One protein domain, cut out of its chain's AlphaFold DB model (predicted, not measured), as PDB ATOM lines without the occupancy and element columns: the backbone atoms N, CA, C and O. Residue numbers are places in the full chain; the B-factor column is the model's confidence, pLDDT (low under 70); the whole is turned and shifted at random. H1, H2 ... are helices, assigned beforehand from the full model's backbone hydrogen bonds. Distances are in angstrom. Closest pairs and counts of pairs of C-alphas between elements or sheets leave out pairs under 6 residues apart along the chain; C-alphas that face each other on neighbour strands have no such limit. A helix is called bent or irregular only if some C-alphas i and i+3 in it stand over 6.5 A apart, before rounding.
ATOM      1  N   LEU A  17      11.655  27.316  49.614       90.88
ATOM      2  CA  LEU A  17      12.256  28.122  48.549       90.88
ATOM      3  C   LEU A  17      13.241  27.308  47.696       90.88
ATOM      4  O   LEU A  17      13.212  27.410  46.467       90.88
ATOM      5  N   GLU A  18      14.088  26.495  48.330       92.00
ATOM      6  CA  GLU A  18      15.023  25.609  47.634       92.00
ATOM      7  C   GLU A  18      14.271  24.563  46.807       92.00
ATOM      8  O   GLU A  18      14.519  24.458  45.610       92.00
ATOM      9  N   LYS A  19      13.267  23.875  47.376       91.19
ATOM     10  CA  LYS A  19      12.404  22.948  46.614       91.19
ATOM     11  C   LYS A  19      11.823  23.600  45.365       91.19
ATOM     12  O   LYS A  19      11.956  23.058  44.269       91.19
ATOM     13  N   HIS A  20      11.166  24.747  45.528       92.56
ATOM     14  CA  HIS A  20      10.545  25.466  44.419       92.56
ATOM     15  C   HIS A  20      11.576  25.857  43.354       92.56
ATOM     16  O   HIS A  20      11.294  25.774  42.160       92.56
ATOM     17  N   THR A  21      12.774  26.258  43.778       93.62
ATOM     18  CA  THR A  21      13.871  26.613  42.872       93.62
ATOM     19  C   THR A  21      14.357  25.398  42.089       93.62
ATOM     20  O   THR A  21      14.398  25.452  40.864       93.62
ATOM     21  N   LEU A  22      14.610  24.278  42.761       95.12
ATOM     22  CA  LEU A  22      15.082  23.045  42.137       95.12
ATOM     23  C   LEU A  22      14.060  22.452  41.157       95.12
ATOM     24  O   LEU A  22      14.435  21.994  40.076       95.12
ATOM     25  N   TYR A  23      12.760  22.501  41.475       95.38
ATOM     26  CA  TYR A  23      11.720  22.085  40.526       95.38
ATOM     27  C   TYR A  23      11.612  23.027  39.326       95.38
ATOM     28  O   TYR A  23      11.468  22.544  38.203       95.38
ATOM     29  N   LYS A  24      11.732  24.345  39.528       95.56
ATOM     30  CA  LYS A  24      11.764  25.322  38.430       95.56
ATOM     31  C   LYS A  24      12.974  25.117  37.521       95.56
ATOM     32  O   LYS A  24      12.832  25.147  36.300       95.56
ATOM     33  N   GLU A  25      14.151  24.861  38.084       95.88
ATOM     34  CA  GLU A  25      15.360  24.546  37.317       95.88
ATOM     35  C   GLU A  25      15.209  23.250  36.521       95.88
ATOM     36  O   GLU A  25      15.523  23.222  35.331       95.88
ATOM     37  N   ALA A  26      14.683  22.192  37.148       95.38
ATOM     38  CA  ALA A  26      14.416  20.930  36.466       95.38
ATOM     39  C   ALA A  26      13.420  21.110  35.309       95.38
ATOM     40  O   ALA A  26      13.665  20.626  34.206       95.38
ATOM     41  N   ALA A  27      12.325  21.839  35.540       95.44
ATOM     42  CA  ALA A  27      11.330  22.146  34.516       95.44
ATOM     43  C   ALA A  27      11.936  22.962  33.363       95.44
ATOM     44  O   ALA A  27      11.735  22.631  32.197       95.44
ATOM     45  N   THR A  28      12.747  23.975  33.682       95.94
ATOM     46  CA  THR A  28      13.415  24.827  32.685       95.94
ATOM     47  C   THR A  28      14.368  24.017  31.808       95.94
ATOM     48  O   THR A  28      14.430  24.226  30.599       95.94
ATOM     49  N   GLU A  29      15.114  23.082  32.398       95.94
ATOM     50  CA  GLU A  29      16.006  22.196  31.649       95.94
ATOM     51  C   GLU A  29      15.234  21.249  30.725       95.94
ATOM     52  O   GLU A  29      15.641  21.050  29.581       95.94
ATOM     53  N   ILE A  30      14.098  20.710  31.183       94.50
ATOM     54  CA  ILE A  30      13.230  19.865  30.357       94.50
ATOM     55  C   ILE A  30      12.702  20.637  29.145       94.50
ATOM     56  O   ILE A  30      12.852  20.142  28.031       94.50
ATOM     57  N   VAL A  31      12.155  21.843  29.339       94.12
ATOM     58  CA  VAL A  31      11.607  22.672  28.245       94.12
ATOM     59  C   VAL A  31      12.682  23.060  27.224       94.12
ATOM     60  O   VAL A  31      12.403  23.162  26.035       94.12
ATOM     61  N   LYS A  32      13.937  23.228  27.661       94.62
ATOM     62  CA  LYS A  32      15.083  23.504  26.776       94.62
ATOM     63  C   LYS A  32      15.664  22.258  26.103       94.62
ATOM     64  O   LYS A  32      16.591  22.378  25.304       94.62
ATOM     65  N   SER A  33      15.195  21.063  26.452       92.25
ATOM     66  CA  SER A  33      15.730  19.823  25.896       92.25
ATOM     67  C   SER A  33      15.175  19.550  24.497       92.25
ATOM     68  O   SER A  33      14.011  19.812  24.217       92.25
ATOM     69  N   ASN A  34      15.970  18.901  23.643       90.19
ATOM     70  CA  ASN A  34      15.546  18.499  22.291       90.19
ATOM     71  C   ASN A  34      14.387  17.482  22.266       90.19
ATOM     72  O   ASN A  34      13.892  17.149  21.197       90.19
ATOM     73  N   TYR A  35      14.007  16.929  23.420       83.88
ATOM     74  CA  TYR A  35      12.918  15.958  23.551       83.88
ATOM     75  C   TYR A  35      11.605  16.614  23.992       83.88
ATOM     76  O   TYR A  35      10.604  15.915  24.151       83.88
ATOM     77  N   TRP A  36      11.621  17.921  24.262       90.12
ATOM     78  CA  TRP A  36      10.422  18.665  24.601       90.12
ATOM     79  C   TRP A  36       9.532  18.805  23.369       90.12
ATOM     80  O   TRP A  36       9.982  19.287  22.332       90.12
ATOM     81  N   ASN A  37       8.273  18.396  23.498       87.44
ATOM     82  CA  ASN A  37       7.255  18.636  22.489       87.44
ATOM     83  C   ASN A  37       6.191  19.577  23.084       87.44
ATOM     84  O   ASN A  37       5.383  19.109  23.889       87.44
ATOM     85  N   PRO A  38       6.180  20.874  22.721       85.38
ATOM     86  CA  PRO A  38       5.190  21.825  23.225       85.38
ATOM     87  C   PRO A  38       3.786  21.600  22.639       85.38
ATOM     88  O   PRO A  38       2.814  22.086  23.212       85.38
ATOM     89  N   ASN A  39       3.661  20.858  21.531       84.06
ATOM     90  CA  ASN A  39       2.370  20.560  20.902       84.06
ATOM     91  C   ASN A  39       1.592  19.484  21.672       84.06
ATOM     92  O   ASN A  39       0.385  19.358  21.519       84.06
ATOM     93  N   LEU A  40       2.266  18.729  22.542       86.81
ATOM     94  CA  LEU A  40       1.642  17.723  23.389       86.81
ATOM     95  C   LEU A  40       0.938  18.399  24.582       86.81
ATOM     96  O   LEU A  40       1.457  18.372  25.695       86.81
ATOM     97  N   ARG A  41      -0.234  19.015  24.386       86.00
ATOM     98  CA  ARG A  41      -0.928  19.863  25.389       86.00
ATOM     99  C   ARG A  41      -1.603  19.102  26.542       86.00
ATOM    100  O   ARG A  41      -2.569  19.568  27.137       86.00
ATOM    101  N   VAL A  42      -1.064  17.952  26.938       91.62
ATOM    102  CA  VAL A  42      -1.558  17.192  28.096       91.62
ATOM    103  C   VAL A  42      -1.257  17.909  29.416       91.62
ATOM    104  O   VAL A  42      -0.292  18.670  29.531       91.62
ATOM    105  N   TRP A  43      -2.024  17.589  30.463       94.25
ATOM    106  CA  TRP A  43      -1.864  18.171  31.805       94.25
ATOM    107  C   TRP A  43      -0.409  18.189  32.306       94.25
ATOM    108  O   TRP A  43       0.050  19.178  32.873       94.25
ATOM    109  N   GLY A  44       0.351  17.112  32.098       94.56
ATOM    110  CA  GLY A  44       1.737  17.038  32.547       94.56
ATOM    111  C   GLY A  44       2.657  18.051  31.857       94.56
ATOM    112  O   GLY A  44       3.549  18.594  32.510       94.56
ATOM    113  N   VAL A  45       2.429  18.346  30.574       94.00
ATOM    114  CA  VAL A  45       3.170  19.380  29.833       94.00
ATOM    115  C   VAL A  45       2.834  20.759  30.386       94.00
ATOM    116  O   VAL A  45       3.740  21.481  30.801       94.00
ATOM    117  N   GLN A  46       1.545  21.061  30.549       93.88
ATOM    118  CA  GLN A  46       1.079  22.317  31.146       93.88
ATOM    119  C   GLN A  46       1.635  22.523  32.567       93.88
ATOM    120  O   GLN A  46       2.004  23.629  32.955       93.88
ATOM    121  N   MET A  47       1.753  21.455  33.362       96.00
ATOM    122  CA  MET A  47       2.347  21.510  34.701       96.00
ATOM    123  C   MET A  47       3.842  21.844  34.682       96.00
ATOM    124  O   MET A  47       4.317  22.551  35.576       96.00
ATOM    125  N   ILE A  48       4.590  21.334  33.702       95.50
ATOM    126  CA  ILE A  48       6.008  21.663  33.522       95.50
ATOM    127  C   ILE A  48       6.139  23.130  33.111       95.50
ATOM    128  O   ILE A  48       6.871  23.861  33.775       95.50
ATOM    129  N   GLU A  49       5.375  23.583  32.113       95.12
ATOM    130  CA  GLU A  49       5.347  24.983  31.660       95.12
ATOM    131  C   GLU A  49       5.003  25.934  32.812       95.12
ATOM    132  O   GLU A  49       5.744  26.871  33.110       95.12
ATOM    133  N   LYS A  50       3.941  25.629  33.565       95.62
ATOM    134  CA  LYS A  50       3.544  26.403  34.743       95.62
ATOM    135  C   LYS A  50       4.658  26.494  35.787       95.62
ATOM    136  O   LYS A  50       4.838  27.544  36.395       95.62
ATOM    137  N   THR A  51       5.411  25.412  35.991       96.12
ATOM    138  CA  THR A  51       6.529  25.366  36.950       96.12
ATOM    139  C   THR A  51       7.743  26.171  36.471       96.12
ATOM    140  O   THR A  51       8.512  26.664  37.298       96.12
ATOM    141  N   VAL A  52       7.924  26.339  35.155       96.19
ATOM    142  CA  VAL A  52       8.923  27.266  34.605       96.19
ATOM    143  C   VAL A  52       8.542  28.707  34.932       96.19
ATOM    144  O   VAL A  52       9.373  29.459  35.447       96.19
ATOM    145  N   GLU A  53       7.291  29.092  34.699       93.88
ATOM    146  CA  GLU A  53       6.849  30.484  34.828       93.88
ATOM    147  C   GLU A  53       6.636  30.914  36.286       93.88
ATOM    148  O   GLU A  53       7.113  31.966  36.720       93.88
ATOM    149  N   LEU A  54       5.986  30.071  37.087       89.56
ATOM    150  CA  LEU A  54       5.488  30.427  38.413       89.56
ATOM    151  C   LEU A  54       6.270  29.741  39.543       89.56
ATOM    152  O   LEU A  54       6.985  28.759  39.362       89.56
ATOM    153  N   ARG A  55       6.122  30.274  40.759       78.94
ATOM    154  CA  ARG A  55       6.541  29.619  42.011       78.94
ATOM    155  C   ARG A  55       5.365  29.584  42.981       78.94
ATOM    156  O   ARG A  55       5.412  30.189  44.046       78.94
ATOM    157  N   ASP A  56       4.281  28.934  42.571       84.75
ATOM    158  CA  ASP A  56       3.061  28.831  43.374       84.75
ATOM    159  C   ASP A  56       2.783  27.390  43.842       84.75
ATOM    160  O   ASP A  56       3.433  26.423  43.435       84.75
ATOM    161  N   LYS A  57       1.776  27.238  44.711       86.25
ATOM    162  CA  LYS A  57       1.339  25.939  45.250       86.25
ATOM    163  C   LYS A  57       0.709  25.007  44.209       86.25
ATOM    164  O   LYS A  57       0.466  23.837  44.512       86.25
ATOM    165  N   TYR A  58       0.390  25.513  43.024       88.25
ATOM    166  CA  TYR A  58      -0.218  24.771  41.926       88.25
ATOM    167  C   TYR A  58       0.825  24.266  40.917       88.25
ATOM    168  O   TYR A  58       0.462  23.525  40.012       88.25
ATOM    169  N   CYS A  59       2.102  24.617  41.085       93.75
ATOM    170  CA  CYS A  59       3.230  24.074  40.327       93.75
ATOM    171  C   CYS A  59       3.641  22.678  40.828       93.75
ATOM    172  O   CYS A  59       3.052  22.108  41.756       93.75
ATOM    173  N   ILE A  60       4.695  22.113  40.240       95.38
ATOM    174  CA  ILE A  60       5.373  20.940  40.791       95.38
ATOM    175  C   ILE A  60       6.159  21.371  42.037       95.38
ATOM    176  O   ILE A  60       7.123  22.125  41.950       95.38
ATOM    177  N   THR A  61       5.737  20.885  43.204       93.31
ATOM    178  CA  THR A  61       6.320  21.248  44.511       93.31
ATOM    179  C   THR A  61       6.779  20.039  45.326       93.31
ATOM    180  O   THR A  61       7.363  20.177  46.398       93.31
ATOM    181  N   SER A  62       6.519  18.826  44.836       93.00
ATOM    182  CA  SER A  62       6.806  17.585  45.547       93.00
ATOM    183  C   SER A  62       7.158  16.455  44.590       93.00
ATOM    184  O   SER A  62       6.769  16.462  43.418       93.00
ATOM    185  N   ALA A  63       7.851  15.445  45.122       92.38
ATOM    186  CA  ALA A  63       8.250  14.277  44.348       92.38
ATOM    187  C   ALA A  63       7.021  13.533  43.808       92.38
ATOM    188  O   ALA A  63       6.998  13.159  42.640       92.38
ATOM    189  N   ASN A  64       5.964  13.413  44.618       94.94
ATOM    190  CA  ASN A  64       4.710  12.775  44.217       94.94
ATOM    191  C   ASN A  64       4.073  13.487  43.020       94.94
ATOM    192  O   ASN A  64       3.680  12.836  42.056       94.94
ATOM    193  N   ARG A  65       4.017  14.827  43.040       95.19
ATOM    194  CA  ARG A  65       3.456  15.599  41.924       95.19
ATOM    195  C   ARG A  65       4.344  15.512  40.681       95.19
ATOM    196  O   ARG A  65       3.825  15.338  39.585       95.19
ATOM    197  N   ALA A  66       5.668  15.534  40.848       94.88
ATOM    198  CA  ALA A  66       6.612  15.310  39.753       94.88
ATOM    199  C   ALA A  66       6.473  13.906  39.137       94.88
ATOM    200  O   ALA A  66       6.687  13.732  37.939       94.88
ATOM    201  N   THR A  67       6.140  12.894  39.939       95.38
ATOM    202  CA  THR A  67       5.860  11.531  39.469       95.38
ATOM    203  C   THR A  67       4.507  11.446  38.766       95.38
ATOM    204  O   THR A  67       4.422  10.812  37.724       95.38
ATOM    205  N   ALA A  68       3.468  12.119  39.267       96.56
ATOM    206  CA  ALA A  68       2.157  12.156  38.615       96.56
ATOM    207  C   ALA A  68       2.221  12.818  37.231       96.56
ATOM    208  O   ALA A  68       1.742  12.244  36.255       96.56
ATOM    209  N   VAL A  69       2.886  13.977  37.130       95.44
ATOM    210  CA  VAL A  69       3.199  14.637  35.846       95.44
ATOM    211  C   VAL A  69       3.909  13.665  34.917       95.44
ATOM    212  O   VAL A  69       3.612  13.604  33.724       95.44
ATOM    213  N   ARG A  70       4.814  12.861  35.487       93.44
ATOM    214  CA  ARG A  70       5.516  11.863  34.706       93.44
ATOM    215  C   ARG A  70       4.559  10.781  34.168       93.44
ATOM    216  O   ARG A  70       4.432  10.537  32.975       93.44
ATOM    217  N   ILE A  71       3.812  10.136  35.041       95.06
ATOM    218  CA  ILE A  71       2.890   9.076  34.623       95.06
ATOM    219  C   ILE A  71       1.914   9.573  33.546       95.06
ATOM    220  O   ILE A  71       1.700   8.867  32.566       95.06
ATOM    221  N   ASN A  72       1.412  10.805  33.673       94.62
ATOM    222  CA  ASN A  72       0.512  11.407  32.693       94.62
ATOM    223  C   ASN A  72       1.118  11.487  31.279       94.62
ATOM    224  O   ASN A  72       0.545  10.918  30.353       94.62
ATOM    225  N   ILE A  73       2.282  12.131  31.110       92.19
ATOM    226  CA  ILE A  73       2.897  12.285  29.777       92.19
ATOM    227  C   ILE A  73       3.274  10.917  29.201       92.19
ATOM    228  O   ILE A  73       3.040  10.659  28.023       92.19
ATOM    229  N   HIS A  74       3.841  10.023  30.017       91.94
ATOM    230  CA  HIS A  74       4.262   8.716  29.518       91.94
ATOM    231  C   HIS A  74       3.088   7.861  29.068       91.94
ATOM    232  O   HIS A  74       3.160   7.282  27.988       91.94
ATOM    233  N   LEU A  75       2.017   7.795  29.859       93.12
ATOM    234  CA  LEU A  75       0.849   7.002  29.497       93.12
ATOM    235  C   LEU A  75       0.232   7.506  28.190       93.12
ATOM    236  O   LEU A  75      -0.068   6.696  27.318       93.12
ATOM    237  N   TYR A  76       0.133   8.828  28.025       91.12
ATOM    238  CA  TYR A  76      -0.347   9.420  26.781       91.12
ATOM    239  C   TYR A  76       0.541   9.028  25.592       91.12
ATOM    240  O   TYR A  76       0.059   8.525  24.580       91.12
ATOM    241  N   GLN A  77       1.862   9.161  25.731       88.38
ATOM    242  CA  GLN A  77       2.798   8.761  24.679       88.38
ATOM    243  C   GLN A  77       2.729   7.265  24.342       88.38
ATOM    244  O   GLN A  77       2.932   6.899  23.190       88.38
ATOM    245  N   GLN A  78       2.478   6.394  25.326       91.12
ATOM    246  CA  GLN A  78       2.323   4.957  25.080       91.12
ATOM    247  C   GLN A  78       1.013   4.635  24.363       91.12
ATOM    248  O   GLN A  78       1.017   3.814  23.448       91.12
ATOM    249  N   LEU A  79      -0.086   5.290  24.741       90.81
ATOM    250  CA  LEU A  79      -1.385   5.104  24.095       90.81
ATOM    251  C   LEU A  79      -1.339   5.498  22.612       90.81
ATOM    252  O   LEU A  79      -1.915   4.817  21.769       90.81
ATOM    253  N   HIS A  80      -0.596   6.559  22.303       88.19
ATOM    254  CA  HIS A  80      -0.500   7.143  20.968       88.19
ATOM    255  C   HIS A  80       0.822   6.833  20.255       88.19
ATOM    256  O   HIS A  80       1.216   7.544  19.340       88.19
ATOM    257  N   TYR A  81       1.517   5.764  20.649       86.12
ATOM    258  CA  TYR A  81       2.868   5.465  20.162       86.12
ATOM    259  C   TYR A  81       2.980   5.329  18.630       86.12
ATOM    260  O   TYR A  81       4.030   5.621  18.062       86.12
TER     261      TYR A  81
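AT A GLANCE: This is residues 17 to 81 of the 96 residues of the protein "Protein beta" of Vibrio alginolyticus (UniProt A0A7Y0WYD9). Two helices, H1 and H3, run toward smaller z without touching each other, and the shorter H2 bridges them, crossing steeply over H3 near its beginning and over H1 near its end. The chain swings from one long helix toward the other before H2, crosses back along H2, and then returns through a second link to begin H3, with the three helix centres making a triangle. The printed part has 65 residues with three named helices, in the order H1, H2, H3, and no named strand; its class is all helix. It is compact, with a radius of gyration of the C-alphas of 11.5 A, yet elongated in outline, with spans of 37 by 23 by 14 A.

HOW THE PARTS SIT: Begin at the first printed residue, with H1, residues 17 to 31, and look from it to H2, residues 43 to 53. These two helices touch, with 12 pairs of C-alphas within 8 A. Their closest C-alphas are those of Lys 24 and Val 52, 5.1 A apart. Their lines stand at a steep tilt of 64 degrees and they run opposite ways, with their centres 10.8 A apart. Next look from H2 to H3, residues 63 to 79. These two also touch, with 12 pairs of C-alphas within 8 A, and H3 touches H2 with residues 68 to 73 alone. Their closest C-alphas are those of Gly 44 and Val 69, 4.3 A apart. Here the tilt is steep at 47 degrees and the helices run opposite ways, with 12.3 A from centre to centre. H1 and H3 are apart, with no C-alpha of the one within 8 A of the other. In the backbones of H1, H2 and H3, every pair of O of residue i and N of residue i+4 is within hydrogen-bond range. No helix is bent or irregular.

IN THESE COORDINATES: Find C-alpha 17 at (12.256, 28.122, 48.549), where H1 begins; from there the helix runs 15 residues to Val 31, 21.0 A from first to last C-alpha, and z falls along the way. After the link, find C-alpha 43 at (-1.864, 18.171, 31.805), where H2 begins; it runs 11 residues to Glu 53, 15.4 A from first to last C-alpha, with x and y rising most. H3, the longest helix, begins at Ala 63 and runs 17 residues, 24.2 A from first to last C-alpha. It ends at C-alpha 79, at (-1.385, 5.104, 24.095), and two more residues, His 80 and Tyr 81, follow it.

THE WHOLE: The two C-alphas farthest apart are those of Leu 17 and Tyr 81, the first and last printed residues, at 37.5 A. The printed part has no cut: its residues run from 17 to 81 without a gap, within a full chain of 96 residues. Look at residues 32 to 42 for the link from H1 to H2, which has 11 residues and is long. The link from H2 to H3, residues 54 to 62, has 9 residues and is short but not tight. In the B-factor column you will find a mean pLDDT of 92.2 over the printed part of this predicted model, and no printed residue is under 70. The helices have means of 94 for H1, 95 for H2 and 93 for H3.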